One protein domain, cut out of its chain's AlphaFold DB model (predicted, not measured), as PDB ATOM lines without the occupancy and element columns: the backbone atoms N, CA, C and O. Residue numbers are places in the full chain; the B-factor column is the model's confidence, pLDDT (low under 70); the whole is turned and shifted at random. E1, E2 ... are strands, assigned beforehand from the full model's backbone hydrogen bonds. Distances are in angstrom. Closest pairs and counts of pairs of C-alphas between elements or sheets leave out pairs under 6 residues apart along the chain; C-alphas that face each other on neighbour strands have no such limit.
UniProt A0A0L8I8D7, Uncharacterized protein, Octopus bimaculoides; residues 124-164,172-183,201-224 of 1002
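This is residues 124 to 164, 172 to 183 and 201 to 224 of the 1002 residues of an uncharacterized protein of Octopus bimaculoides (UniProt A0A0L8I8D7). A long, narrow sheet of five strands, E2 E7 E6 E4 E5, curls like part of a barrel, and a two-strand ribbon, E1 with E3, partly covers its open side, with few C-alphas of the ribbon within 8 A of the sheet. The printed part has 77 residues, with no named helix and seven named strands, E1 to E7 in chain order; the class is all strand. The large sheet runs E2 E7 E6 E4 E5 and is mixed; the ribbon is antiparallel. The whole is only just compact, close to loose, with a radius of gyration of the C-alphas of 13.7 A, and elongated, spanning 42 by 26 by 17 A.

E1, residues 124 to 128, is antiparallel to E3, residues 138 to 147, at 164 degrees, with N 126 and O 144 2.8 A apart. E2, residues 132 to 134, is an edge strand, parallel to E7, residues 215 to 224, with N 133 and O 223 2.9 A apart. E4, residues 153 to 159, is antiparallel to edge strand E5, residues 175 to 181, with N 157 and O 177 2.8 A apart. E6, residues 201 to 209, is antiparallel to E4, with N 158 and O 206 2.8 A apart. E6 and E7 form a hairpin, with N 222 and O 201 2.7 A apart. The closest C-alphas of E1 and E7 are Val 127 and Lys 220, 7.6 A; E3 and E7 are apart.

E1 begins at C-alpha 124, (-17.400, -26.887, 0.799), and E7 ends at C-alpha 224, (6.442, -16.686, -5.522). From first to last C-alpha, E3 measures 29.1 A, E7 28.5 A and E6 26.1 A.

The farthest C-alphas, Arg 135 and Lys 150, are 42.7 A apart. Residues 165 to 171 and 184 to 200 are not printed, leaving C-alpha gaps of 15.4 A and 33.9 A. The links printed whole are tight. No printed residue is under 70 in pLDDT.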
ATOM      1  N   ILE A 124     -18.697 -27.410   0.357       88.06
ATOM      2  CA  ILE A 124     -17.400 -26.887   0.799       88.06
ATOM      3  C   ILE A 124     -16.442 -26.922  -0.371       88.06
ATOM      4  O   ILE A 124     -16.209 -27.983  -0.949       88.06
ATOM      5  N   THR A 125     -15.808 -25.793  -0.660       88.06
ATOM      6  CA  THR A 125     -14.724 -25.752  -1.635       88.06
ATOM      7  C   THR A 125     -13.371 -25.629  -0.944       88.06
ATOM      8  O   THR A 125     -13.130 -24.732  -0.137       88.06
ATOM      9  N   LYS A 126     -12.432 -26.504  -1.305       87.94
ATOM     10  CA  LYS A 126     -11.037 -26.447  -0.868       87.94
ATOM     11  C   LYS A 126     -10.122 -26.204  -2.061       87.94
ATOM     12  O   LYS A 126      -9.938 -27.080  -2.905       87.94
ATOM     13  N   VAL A 127      -9.501 -25.027  -2.096       87.75
ATOM     14  CA  VAL A 127      -8.429 -24.701  -3.046       87.75
ATOM     15  C   VAL A 127      -7.083 -25.045  -2.417       87.75
ATOM     16  O   VAL A 127      -6.749 -24.569  -1.326       87.75
ATOM     17  N   SER A 128      -6.324 -25.893  -3.106       83.81
ATOM     18  CA  SER A 128      -5.004 -26.342  -2.684       83.81
ATOM     19  C   SER A 128      -3.930 -25.645  -3.512       83.81
ATOM     20  O   SER A 128      -3.890 -25.802  -4.732       83.81
ATOM     21  N   LEU A 129      -3.064 -24.896  -2.831       83.12
ATOM     22  CA  LEU A 129      -1.890 -24.241  -3.404       83.12
ATOM     23  C   LEU A 129      -0.619 -24.777  -2.735       83.12
ATOM     24  O   LEU A 129      -0.689 -25.196  -1.574       83.12
ATOM     25  N   PRO A 130       0.527 -24.767  -3.437       80.25
ATOM     26  CA  PRO A 130       1.823 -24.997  -2.810       80.25
ATOM     27  C   PRO A 130       2.131 -23.876  -1.815       80.25
ATOM     28  O   PRO A 130       1.635 -22.759  -1.960       80.25
ATOM     29  N   TYR A 131       2.984 -24.168  -0.836       78.88
ATOM     30  CA  TYR A 131       3.427 -23.167   0.132       78.88
ATOM     31  C   TYR A 131       4.248 -22.042  -0.531       78.88
ATOM     32  O   TYR A 131       3.970 -20.861  -0.325       78.88
ATOM     33  N   VAL A 132       5.218 -22.414  -1.372       84.06
ATOM     34  CA  VAL A 132       6.061 -21.516  -2.176       84.06
ATOM     35  C   VAL A 132       6.211 -22.112  -3.571       84.06
ATOM     36  O   VAL A 132       6.256 -23.332  -3.711       84.06
ATOM     37  N   VAL A 133       6.279 -21.250  -4.585       84.94
ATOM     38  CA  VAL A 133       6.534 -21.599  -5.989       84.94
ATOM     39  C   VAL A 133       7.700 -20.762  -6.503       84.94
ATOM     40  O   VAL A 133       7.844 -19.599  -6.114       84.94
ATOM     41  N   LYS A 134       8.552 -21.330  -7.358       83.56
ATOM     42  CA  LYS A 134       9.600 -20.550  -8.020       83.56
ATOM     43  C   LYS A 134       9.020 -19.867  -9.258       83.56
ATOM     44  O   LYS A 134       8.132 -20.397  -9.926       83.56
ATOM     45  N   ARG A 135       9.482 -18.651  -9.541       81.69
ATOM     46  CA  ARG A 135       9.086 -17.889 -10.730       81.69
ATOM     47  C   ARG A 135       9.256 -18.772 -11.972       81.69
ATOM     48  O   ARG A 135      10.228 -19.513 -12.069       81.69
ATOM     49  N   LEU A 136       8.308 -18.682 -12.902       75.81
ATOM     50  CA  LEU A 136       8.271 -19.405 -14.178       75.81
ATOM     51  C   LEU A 136       7.993 -20.921 -14.097       75.81
ATOM     52  O   LEU A 136       7.911 -21.565 -15.140       75.81
ATOM     53  N   GLU A 137       7.744 -21.491 -12.912       77.50
ATOM     54  CA  GLU A 137       7.250 -22.871 -12.799       77.50
ATOM     55  C   GLU A 137       5.779 -22.985 -13.216       77.50
ATOM     56  O   GLU A 137       4.922 -22.224 -12.758       77.50
ATOM     57  N   GLN A 138       5.442 -23.988 -14.029       77.19
ATOM     58  CA  GLN A 138       4.045 -24.285 -14.338       77.19
ATOM     59  C   GLN A 138       3.436 -25.136 -13.225       77.19
ATOM     60  O   GLN A 138       3.887 -26.254 -12.966       77.19
ATOM     61  N   ILE A 139       2.361 -24.642 -12.608       80.50
ATOM     62  CA  ILE A 139       1.670 -25.330 -11.511       80.50
ATOM     63  C   ILE A 139       0.195 -25.578 -11.855       80.50
ATOM     64  O   ILE A 139      -0.463 -24.745 -12.478       80.50
ATOM     65  N   LEU A 140      -0.353 -26.714 -11.414       79.50
ATOM     66  CA  LEU A 140      -1.792 -26.996 -11.489       79.50
ATOM     67  C   LEU A 140      -2.492 -26.684 -10.163       79.50
ATOM     68  O   LEU A 140      -2.427 -27.481  -9.230       79.50
ATOM     69  N   VAL A 141      -3.232 -25.582 -10.092       83.31
ATOM     70  CA  VAL A 141      -4.105 -25.262  -8.954       83.31
ATOM     71  C   VAL A 141      -5.266 -26.252  -8.906       83.31
ATOM     72  O   VAL A 141      -6.016 -26.386  -9.873       83.31
ATOM     73  N   LYS A 142      -5.429 -26.941  -7.769       84.31
ATOM     74  CA  LYS A 142      -6.500 -27.922  -7.546       84.31
ATOM     75  C   LYS A 142      -7.613 -27.299  -6.704       84.31
ATOM     76  O   LYS A 142      -7.385 -26.974  -5.539       84.31
ATOM     77  N   ALA A 143      -8.813 -27.195  -7.264       88.75
ATOM     78  CA  ALA A 143     -10.028 -26.849  -6.532       88.75
ATOM     79  C   ALA A 143     -10.874 -28.113  -6.340       88.75
ATOM     80  O   ALA A 143     -11.227 -28.776  -7.314       88.75
ATOM     81  N   VAL A 144     -11.158 -28.467  -5.087       89.88
ATOM     82  CA  VAL A 144     -11.993 -29.619  -4.725       89.88
ATOM     83  C   VAL A 144     -13.301 -29.109  -4.155       89.88
ATOM     84  O   VAL A 144     -13.275 -28.382  -3.165       89.88
ATOM     85  N   VAL A 145     -14.420 -29.498  -4.753       91.19
ATOM     86  CA  VAL A 145     -15.755 -29.154  -4.258       91.19
ATOM     87  C   VAL A 145     -16.369 -30.411  -3.657       91.19
ATOM     88  O   VAL A 145     -16.497 -31.423  -4.342       91.19
ATOM     89  N   TYR A 146     -16.717 -30.345  -2.375       91.12
ATOM     90  CA  TYR A 146     -17.392 -31.408  -1.638       91.12
ATOM     91  C   TYR A 146     -18.890 -31.136  -1.618       91.12
ATOM     92  O   TYR A 146     -19.316 -30.049  -1.218       91.12
ATOM     93  N   ASN A 147     -19.674 -32.136  -2.005       91.88
ATOM     94  CA  ASN A 147     -21.123 -32.109  -1.920       91.88
ATOM     95  C   ASN A 147     -21.600 -33.025  -0.785       91.88
ATOM     96  O   ASN A 147     -21.652 -34.240  -0.950       91.88
ATOM     97  N   TYR A 148     -21.991 -32.441   0.349       89.88
ATOM     98  CA  TYR A 148     -22.638 -33.157   1.453       89.88
ATOM     99  C   TYR A 148     -24.175 -33.082   1.394       89.88
ATOM    100  O   TYR A 148     -24.844 -33.566   2.310       89.88
ATOM    101  N   LYS A 149     -24.767 -32.478   0.349       87.81
ATOM    102  CA  LYS A 149     -26.216 -32.562   0.108       87.81
ATOM    103  C   LYS A 149     -26.574 -33.994  -0.339       87.81
ATOM    104  O   LYS A 149     -25.736 -34.742  -0.847       87.81
ATOM    105  N   LYS A 150     -27.838 -34.376  -0.132       91.25
ATOM    106  CA  LYS A 150     -28.392 -35.670  -0.581       91.25
ATOM    107  C   LYS A 150     -28.734 -35.690  -2.077       91.25
ATOM    108  O   LYS A 150     -29.058 -36.741  -2.613       91.25
ATOM    109  N   GLU A 151     -28.640 -34.543  -2.736       91.25
ATOM    110  CA  GLU A 151     -28.990 -34.339  -4.140       91.25
ATOM    111  C   GLU A 151     -27.741 -34.018  -4.966       91.25
ATOM    112  O   GLU A 151     -26.723 -33.553  -4.439       91.25
ATOM    113  N   MET A 152     -27.817 -34.286  -6.271       91.75
ATOM    114  CA  MET A 152     -26.785 -33.874  -7.218       91.75
ATOM    115  C   MET A 152     -26.833 -32.353  -7.381       91.75
ATOM    116  O   MET A 152     -27.909 -31.784  -7.531       91.75
ATOM    117  N   ILE A 153     -25.668 -31.706  -7.397       91.50
ATOM    118  CA  ILE A 153     -25.563 -30.261  -7.626       91.50
ATOM    119  C   ILE A 153     -24.775 -29.958  -8.896       91.50
ATOM    120  O   ILE A 153     -23.770 -30.616  -9.187       91.50
ATOM    121  N   THR A 154     -25.193 -28.924  -9.624       93.06
ATOM    122  CA  THR A 154     -24.409 -28.344 -10.719       93.06
ATOM    123  C   THR A 154     -23.716 -27.083 -10.224       93.06
ATOM    124  O   THR A 154     -24.355 -26.144  -9.748       93.06
ATOM    125  N   VAL A 155     -22.391 -27.064 -10.325       91.94
ATOM    126  CA  VAL A 155     -21.548 -25.990  -9.808       91.94
ATOM    127  C   VAL A 155     -20.701 -25.414 -10.932       91.94
ATOM    128  O   VAL A 155     -20.036 -26.137 -11.673       91.94
ATOM    129  N   LYS A 156     -20.700 -24.089 -11.032       92.38
ATOM    130  CA  LYS A 156     -19.839 -23.307 -11.911       92.38
ATOM    131  C   LYS A 156     -18.669 -22.756 -11.095       92.38
ATOM    132  O   LYS A 156     -18.867 -22.000 -10.147       92.38
ATOM    133  N   LEU A 157     -17.453 -23.148 -11.462       91.31
ATOM    134  CA  LEU A 157     -16.210 -22.609 -10.915       91.31
ATOM    135  C   LEU A 157     -15.649 -21.576 -11.887       91.31
ATOM    136  O   LEU A 157     -15.379 -21.914 -13.034       91.31
ATOM    137  N   ALA A 158     -15.435 -20.348 -11.432       91.25
ATOM    138  CA  ALA A 158     -14.807 -19.287 -12.209       91.25
ATOM    139  C   ALA A 158     -13.473 -18.879 -11.567       91.25
ATOM    140  O   ALA A 158     -13.412 -18.475 -10.403       91.25
ATOM    141  N   PHE A 159     -12.395 -19.020 -12.336       89.00
ATOM    142  CA  PHE A 159     -11.045 -18.616 -11.959       89.00
ATOM    143  C   PHE A 159     -10.746 -17.237 -12.544       89.00
ATOM    144  O   PHE A 159     -10.836 -17.039 -13.757       89.00
ATOM    145  N   HIS A 160     -10.390 -16.289 -11.685       90.00
ATOM    146  CA  HIS A 160     -10.197 -14.894 -12.079       90.00
ATOM    147  C   HIS A 160      -8.744 -14.600 -12.455       90.00
ATOM    148  O   HIS A 160      -7.817 -15.235 -11.948       90.00
ATOM    149  N   GLU A 161      -8.543 -13.612 -13.329       87.44
ATOM    150  CA  GLU A 161      -7.205 -13.143 -13.698       87.44
ATOM    151  C   GLU A 161      -6.472 -12.572 -12.476       87.44
ATOM    152  O   GLU A 161      -7.045 -11.862 -11.649       87.44
ATOM    153  N   THR A 162      -5.173 -12.857 -12.376       87.81
ATOM    154  CA  THR A 162      -4.275 -12.229 -11.406       87.81
ATOM    155  C   THR A 162      -3.081 -11.633 -12.149       87.81
ATOM    156  O   THR A 162      -2.345 -12.355 -12.820       87.81
ATOM    157  N   LYS A 163      -2.868 -10.315 -12.035       85.44
ATOM    158  CA  LYS A 163      -1.722  -9.638 -12.668       85.44
ATOM    159  C   LYS A 163      -0.405 -10.259 -12.187       85.44
ATOM    160  O   LYS A 163      -0.242 -10.508 -10.997       85.44
ATOM    161  N   GLY A 164       0.525 -10.498 -13.110       80.12
ATOM    162  CA  GLY A 164       1.800 -11.170 -12.822       80.12
ATOM    163  C   GLY A 164       1.734 -12.702 -12.850       80.12
ATOM    164  O   GLY A 164       2.774 -13.346 -12.733       80.12
ATOM    165  N   GLY A 172     -11.215  -9.226 -17.523       75.62
ATOM    166  CA  GLY A 172     -12.681  -9.177 -17.581       75.62
ATOM    167  C   GLY A 172     -13.373 -10.473 -18.031       75.62
ATOM    168  O   GLY A 172     -14.599 -10.498 -18.094       75.62
ATOM    169  N   LYS A 173     -12.629 -11.549 -18.323       84.25
ATOM    170  CA  LYS A 173     -13.163 -12.858 -18.734       84.25
ATOM    171  C   LYS A 173     -12.548 -13.978 -17.878       84.25
ATOM    172  O   LYS A 173     -11.462 -14.465 -18.211       84.25
ATOM    173  N   PRO A 174     -13.203 -14.385 -16.770       86.06
ATOM    174  CA  PRO A 174     -12.714 -15.487 -15.949       86.06
ATOM    175  C   PRO A 174     -12.747 -16.806 -16.733       86.06
ATOM    176  O   PRO A 174     -13.550 -16.985 -17.647       86.06
ATOM    177  N   TYR A 175     -11.880 -17.746 -16.361       85.69
ATOM    178  CA  TYR A 175     -11.930 -19.105 -16.893       85.69
ATOM    179  C   TYR A 175     -12.985 -19.905 -16.127       85.69
ATOM    180  O   TYR A 175     -12.834 -20.142 -14.926       85.69
ATOM    181  N   GLU A 176     -14.057 -20.296 -16.810       89.25
ATOM    182  CA  GLU A 176     -15.226 -20.921 -16.194       89.25
ATOM    183  C   GLU A 176     -15.303 -22.416 -16.515       89.25
ATOM    184  O   GLU A 176     -15.147 -22.835 -17.661       89.25
ATOM    185  N   VAL A 177     -15.573 -23.233 -15.498       88.44
ATOM    186  CA  VAL A 177     -15.736 -24.685 -15.614       88.44
ATOM    187  C   VAL A 177     -17.012 -25.092 -14.897       88.44
ATOM    188  O   VAL A 177     -17.168 -24.836 -13.704       88.44
ATOM    189  N   ILE A 178     -17.912 -25.768 -15.606       91.44
ATOM    190  CA  ILE A 178     -19.135 -26.327 -15.026       91.44
ATOM    191  C   ILE A 178     -18.887 -27.799 -14.686       91.44
ATOM    192  O   ILE A 178     -18.370 -28.561 -15.506       91.44
ATOM    193  N   LYS A 179     -19.239 -28.203 -13.464       90.69
ATOM    194  CA  LYS A 179     -19.125 -29.578 -12.967       90.69
ATOM    195  C   LYS A 179     -20.431 -30.014 -12.312       90.69
ATOM    196  O   LYS A 179     -21.020 -29.266 -11.537       90.69
ATOM    197  N   LYS A 180     -20.857 -31.242 -12.608       92.00
ATOM    198  CA  LYS A 180     -21.946 -31.922 -11.898       92.00
ATOM    199  C   LYS A 180     -21.339 -32.799 -10.811       92.00
ATOM    200  O   LYS A 180     -20.419 -33.558 -11.103       92.00
ATOM    201  N   ILE A 181     -21.828 -32.677  -9.581       91.81
ATOM    202  CA  ILE A 181     -21.271 -33.359  -8.408       91.81
ATOM    203  C   ILE A 181     -22.353 -34.245  -7.804       91.81
ATOM    204  O   ILE A 181     -23.414 -33.758  -7.410       91.81
ATOM    205  N   LEU A 182     -22.082 -35.548  -7.725       92.75
ATOM    206  CA  LEU A 182     -23.005 -36.537  -7.166       92.75
ATOM    207  C   LEU A 182     -23.272 -36.279  -5.666       92.75
ATOM    208  O   LEU A 182     -22.449 -35.634  -5.001       92.75
ATOM    209  N   PRO A 183     -24.390 -36.782  -5.111       90.31
ATOM    210  CA  PRO A 183     -24.646 -36.760  -3.672       90.31
ATOM    211  C   PRO A 183     -23.495 -37.378  -2.873       90.31
ATOM    212  O   PRO A 183     -22.926 -38.382  -3.298       90.31
ATOM    213  N   PHE A 201       0.741 -13.227  -4.478       90.88
ATOM    214  CA  PHE A 201      -0.371 -13.100  -5.419       90.88
ATOM    215  C   PHE A 201      -1.636 -13.739  -4.852       90.88
ATOM    216  O   PHE A 201      -1.606 -14.877  -4.394       90.88
ATOM    217  N   SER A 202      -2.770 -13.040  -4.889       91.38
ATOM    218  CA  SER A 202      -4.044 -13.578  -4.397       91.38
ATOM    219  C   SER A 202      -4.791 -14.315  -5.510       91.38
ATOM    220  O   SER A 202      -5.445 -13.683  -6.334       91.38
ATOM    221  N   ILE A 203      -4.755 -15.649  -5.496       90.00
ATOM    222  CA  ILE A 203      -5.550 -16.492  -6.394       90.00
ATOM    223  C   ILE A 203      -7.015 -16.428  -5.969       90.00
ATOM    224  O   ILE A 203      -7.354 -16.797  -4.840       90.00
ATOM    225  N   HIS A 204      -7.873 -15.975  -6.882       91.00
ATOM    226  CA  HIS A 204      -9.301 -15.794  -6.653       91.00
ATOM    227  C   HIS A 204     -10.126 -16.821  -7.438       91.00
ATOM    228  O   HIS A 204     -10.051 -16.897  -8.667       91.00
ATOM    229  N   VAL A 205     -10.919 -17.610  -6.711       91.12
ATOM    230  CA  VAL A 205     -11.819 -18.629  -7.264       91.12
ATOM    231  C   VAL A 205     -13.220 -18.380  -6.728       91.12
ATOM    232  O   VAL A 205     -13.414 -18.327  -5.514       91.12
ATOM    233  N   THR A 206     -14.194 -18.260  -7.622       91.31
ATOM    234  CA  THR A 206     -15.610 -18.134  -7.264       91.31
ATOM    235  C   THR A 206     -16.353 -19.398  -7.647       91.31
ATOM    236  O   THR A 206     -16.211 -19.891  -8.767       91.31
ATOM    237  N   VAL A 207     -17.151 -19.913  -6.724       90.81
ATOM    238  CA  VAL A 207     -17.944 -21.124  -6.890       90.81
ATOM    239  C   VAL A 207     -19.408 -20.754  -6.741       90.81
ATOM    240  O   VAL A 207     -19.826 -20.298  -5.683       90.81
ATOM    241  N   THR A 208     -20.183 -20.933  -7.804       91.31
ATOM    242  CA  THR A 208     -21.620 -20.640  -7.834       91.31
ATOM    243  C   THR A 208     -22.391 -21.911  -8.136       91.31
ATOM    244  O   THR A 208     -22.077 -22.595  -9.114       91.31
ATOM    245  N   GLN A 209     -23.388 -22.235  -7.321       89.50
ATOM    246  CA  GLN A 209     -24.352 -23.273  -7.676       89.50
ATOM    247  C   GLN A 209     -25.310 -22.701  -8.731       89.50
ATOM    248  O   GLN A 209     -25.696 -21.542  -8.639       89.50
ATOM    249  N   VAL A 210     -25.640 -23.480  -9.761       83.88
ATOM    250  CA  VAL A 210     -26.514 -23.011 -10.854       83.88
ATOM    251  C   VAL A 210     -27.980 -22.957 -10.406       83.88
ATOM    252  O   VAL A 210     -28.692 -22.027 -10.759       83.88
ATOM    253  N   ASP A 211     -28.392 -23.923  -9.586       77.06
ATOM    254  CA  ASP A 211     -29.795 -24.148  -9.205       77.06
ATOM    255  C   ASP A 211     -30.171 -23.543  -7.833       77.06
ATOM    256  O   ASP A 211     -31.250 -23.800  -7.308       77.06
ATOM    257  N   ASP A 212     -29.264 -22.794  -7.198       76.06
ATOM    258  CA  ASP A 212     -29.416 -22.252  -5.839       76.06
ATOM    259  C   ASP A 212     -28.669 -20.912  -5.744       76.06
ATOM    260  O   ASP A 212     -27.686 -20.700  -6.453       76.06
ATOM    261  N   ASN A 213     -29.043 -20.030  -4.815       76.00
ATOM    262  CA  ASN A 213     -28.363 -18.742  -4.588       76.00
ATOM    263  C   ASN A 213     -27.014 -18.896  -3.851       76.00
ATOM    264  O   ASN A 213     -26.517 -17.966  -3.211       76.00
ATOM    265  N   PHE A 214     -26.398 -20.078  -3.918       81.56
ATOM    266  CA  PHE A 214     -25.118 -20.345  -3.284       81.56
ATOM    267  C   PHE A 214     -23.971 -19.767  -4.116       81.56
ATOM    268  O   PHE A 214     -23.708 -20.203  -5.239       81.56
ATOM    269  N   ARG A 215     -23.235 -18.833  -3.514       86.19
ATOM    270  CA  ARG A 215     -21.982 -18.287  -4.035       86.19
ATOM    271  C   ARG A 215     -20.929 -18.295  -2.934       86.19
ATOM    272  O   ARG A 215     -21.135 -17.727  -1.867       86.19
ATOM    273  N   GLU A 216     -19.788 -18.912  -3.210       86.06
ATOM    274  CA  GLU A 216     -18.622 -18.926  -2.330       86.06
ATOM    275  C   GLU A 216     -17.426 -18.307  -3.060       86.06
ATOM    276  O   GLU A 216     -17.100 -18.689  -4.185       86.06
ATOM    277  N   GLU A 217     -16.769 -17.338  -2.423       89.44
ATOM    278  CA  GLU A 217     -15.559 -16.701  -2.946       89.44
ATOM    279  C   GLU A 217     -14.352 -17.104  -2.109       89.44
ATOM    280  O   GLU A 217     -14.373 -17.044  -0.879       89.44
ATOM    281  N   ILE A 218     -13.282 -17.522  -2.779       89.81
ATOM    282  CA  ILE A 218     -12.093 -18.063  -2.131       89.81
ATOM    283  C   ILE A 218     -10.896 -17.273  -2.620       89.81
ATOM    284  O   ILE A 218     -10.597 -17.244  -3.815       89.81
ATOM    285  N   ARG A 219     -10.186 -16.662  -1.675       91.00
ATOM    286  CA  ARG A 219      -8.921 -15.973  -1.917       91.00
ATOM    287  C   ARG A 219      -7.815 -16.702  -1.178       91.00
ATOM    288  O   ARG A 219      -7.892 -16.896   0.033       91.00
ATOM    289  N   LYS A 220      -6.803 -17.143  -1.916       89.44
ATOM    290  CA  LYS A 220      -5.632 -17.827  -1.366       89.44
ATOM    291  C   LYS A 220      -4.366 -17.156  -1.874       89.44
ATOM    292  O   LYS A 220      -4.211 -16.961  -3.075       89.44
ATOM    293  N   THR A 221      -3.453 -16.843  -0.966       91.00
ATOM    294  CA  THR A 221      -2.179 -16.212  -1.315       91.00
ATOM    295  C   THR A 221      -1.179 -17.255  -1.804       91.00
ATOM    296  O   THR A 221      -0.836 -18.182  -1.073       91.00
ATOM    297  N   LEU A 222      -0.703 -17.089  -3.034       88.94
ATOM    298  CA  LEU A 222       0.415 -17.805  -3.630       88.94
ATOM    299  C   LEU A 222       1.700 -17.000  -3.409       88.94
ATOM    300  O   LEU A 222       1.779 -15.842  -3.824       88.94
ATOM    301  N   ARG A 223       2.702 -17.609  -2.773       90.06
ATOM    302  CA  ARG A 223       4.022 -16.999  -2.556       90.06
ATOM    303  C   ARG A 223       4.972 -17.419  -3.674       90.06
ATOM    304  O   ARG A 223       5.208 -18.614  -3.851       90.06
ATOM    305  N   VAL A 224       5.522 -16.450  -4.403       88.88
ATOM    306  CA  VAL A 224       6.442 -16.686  -5.522       88.88
ATOM    307  C   VAL A 224       7.826 -16.122  -5.205       88.88
ATOM    308  O   VAL A 224       7.957 -14.947  -4.860       88.88
TER     309      VAL A 224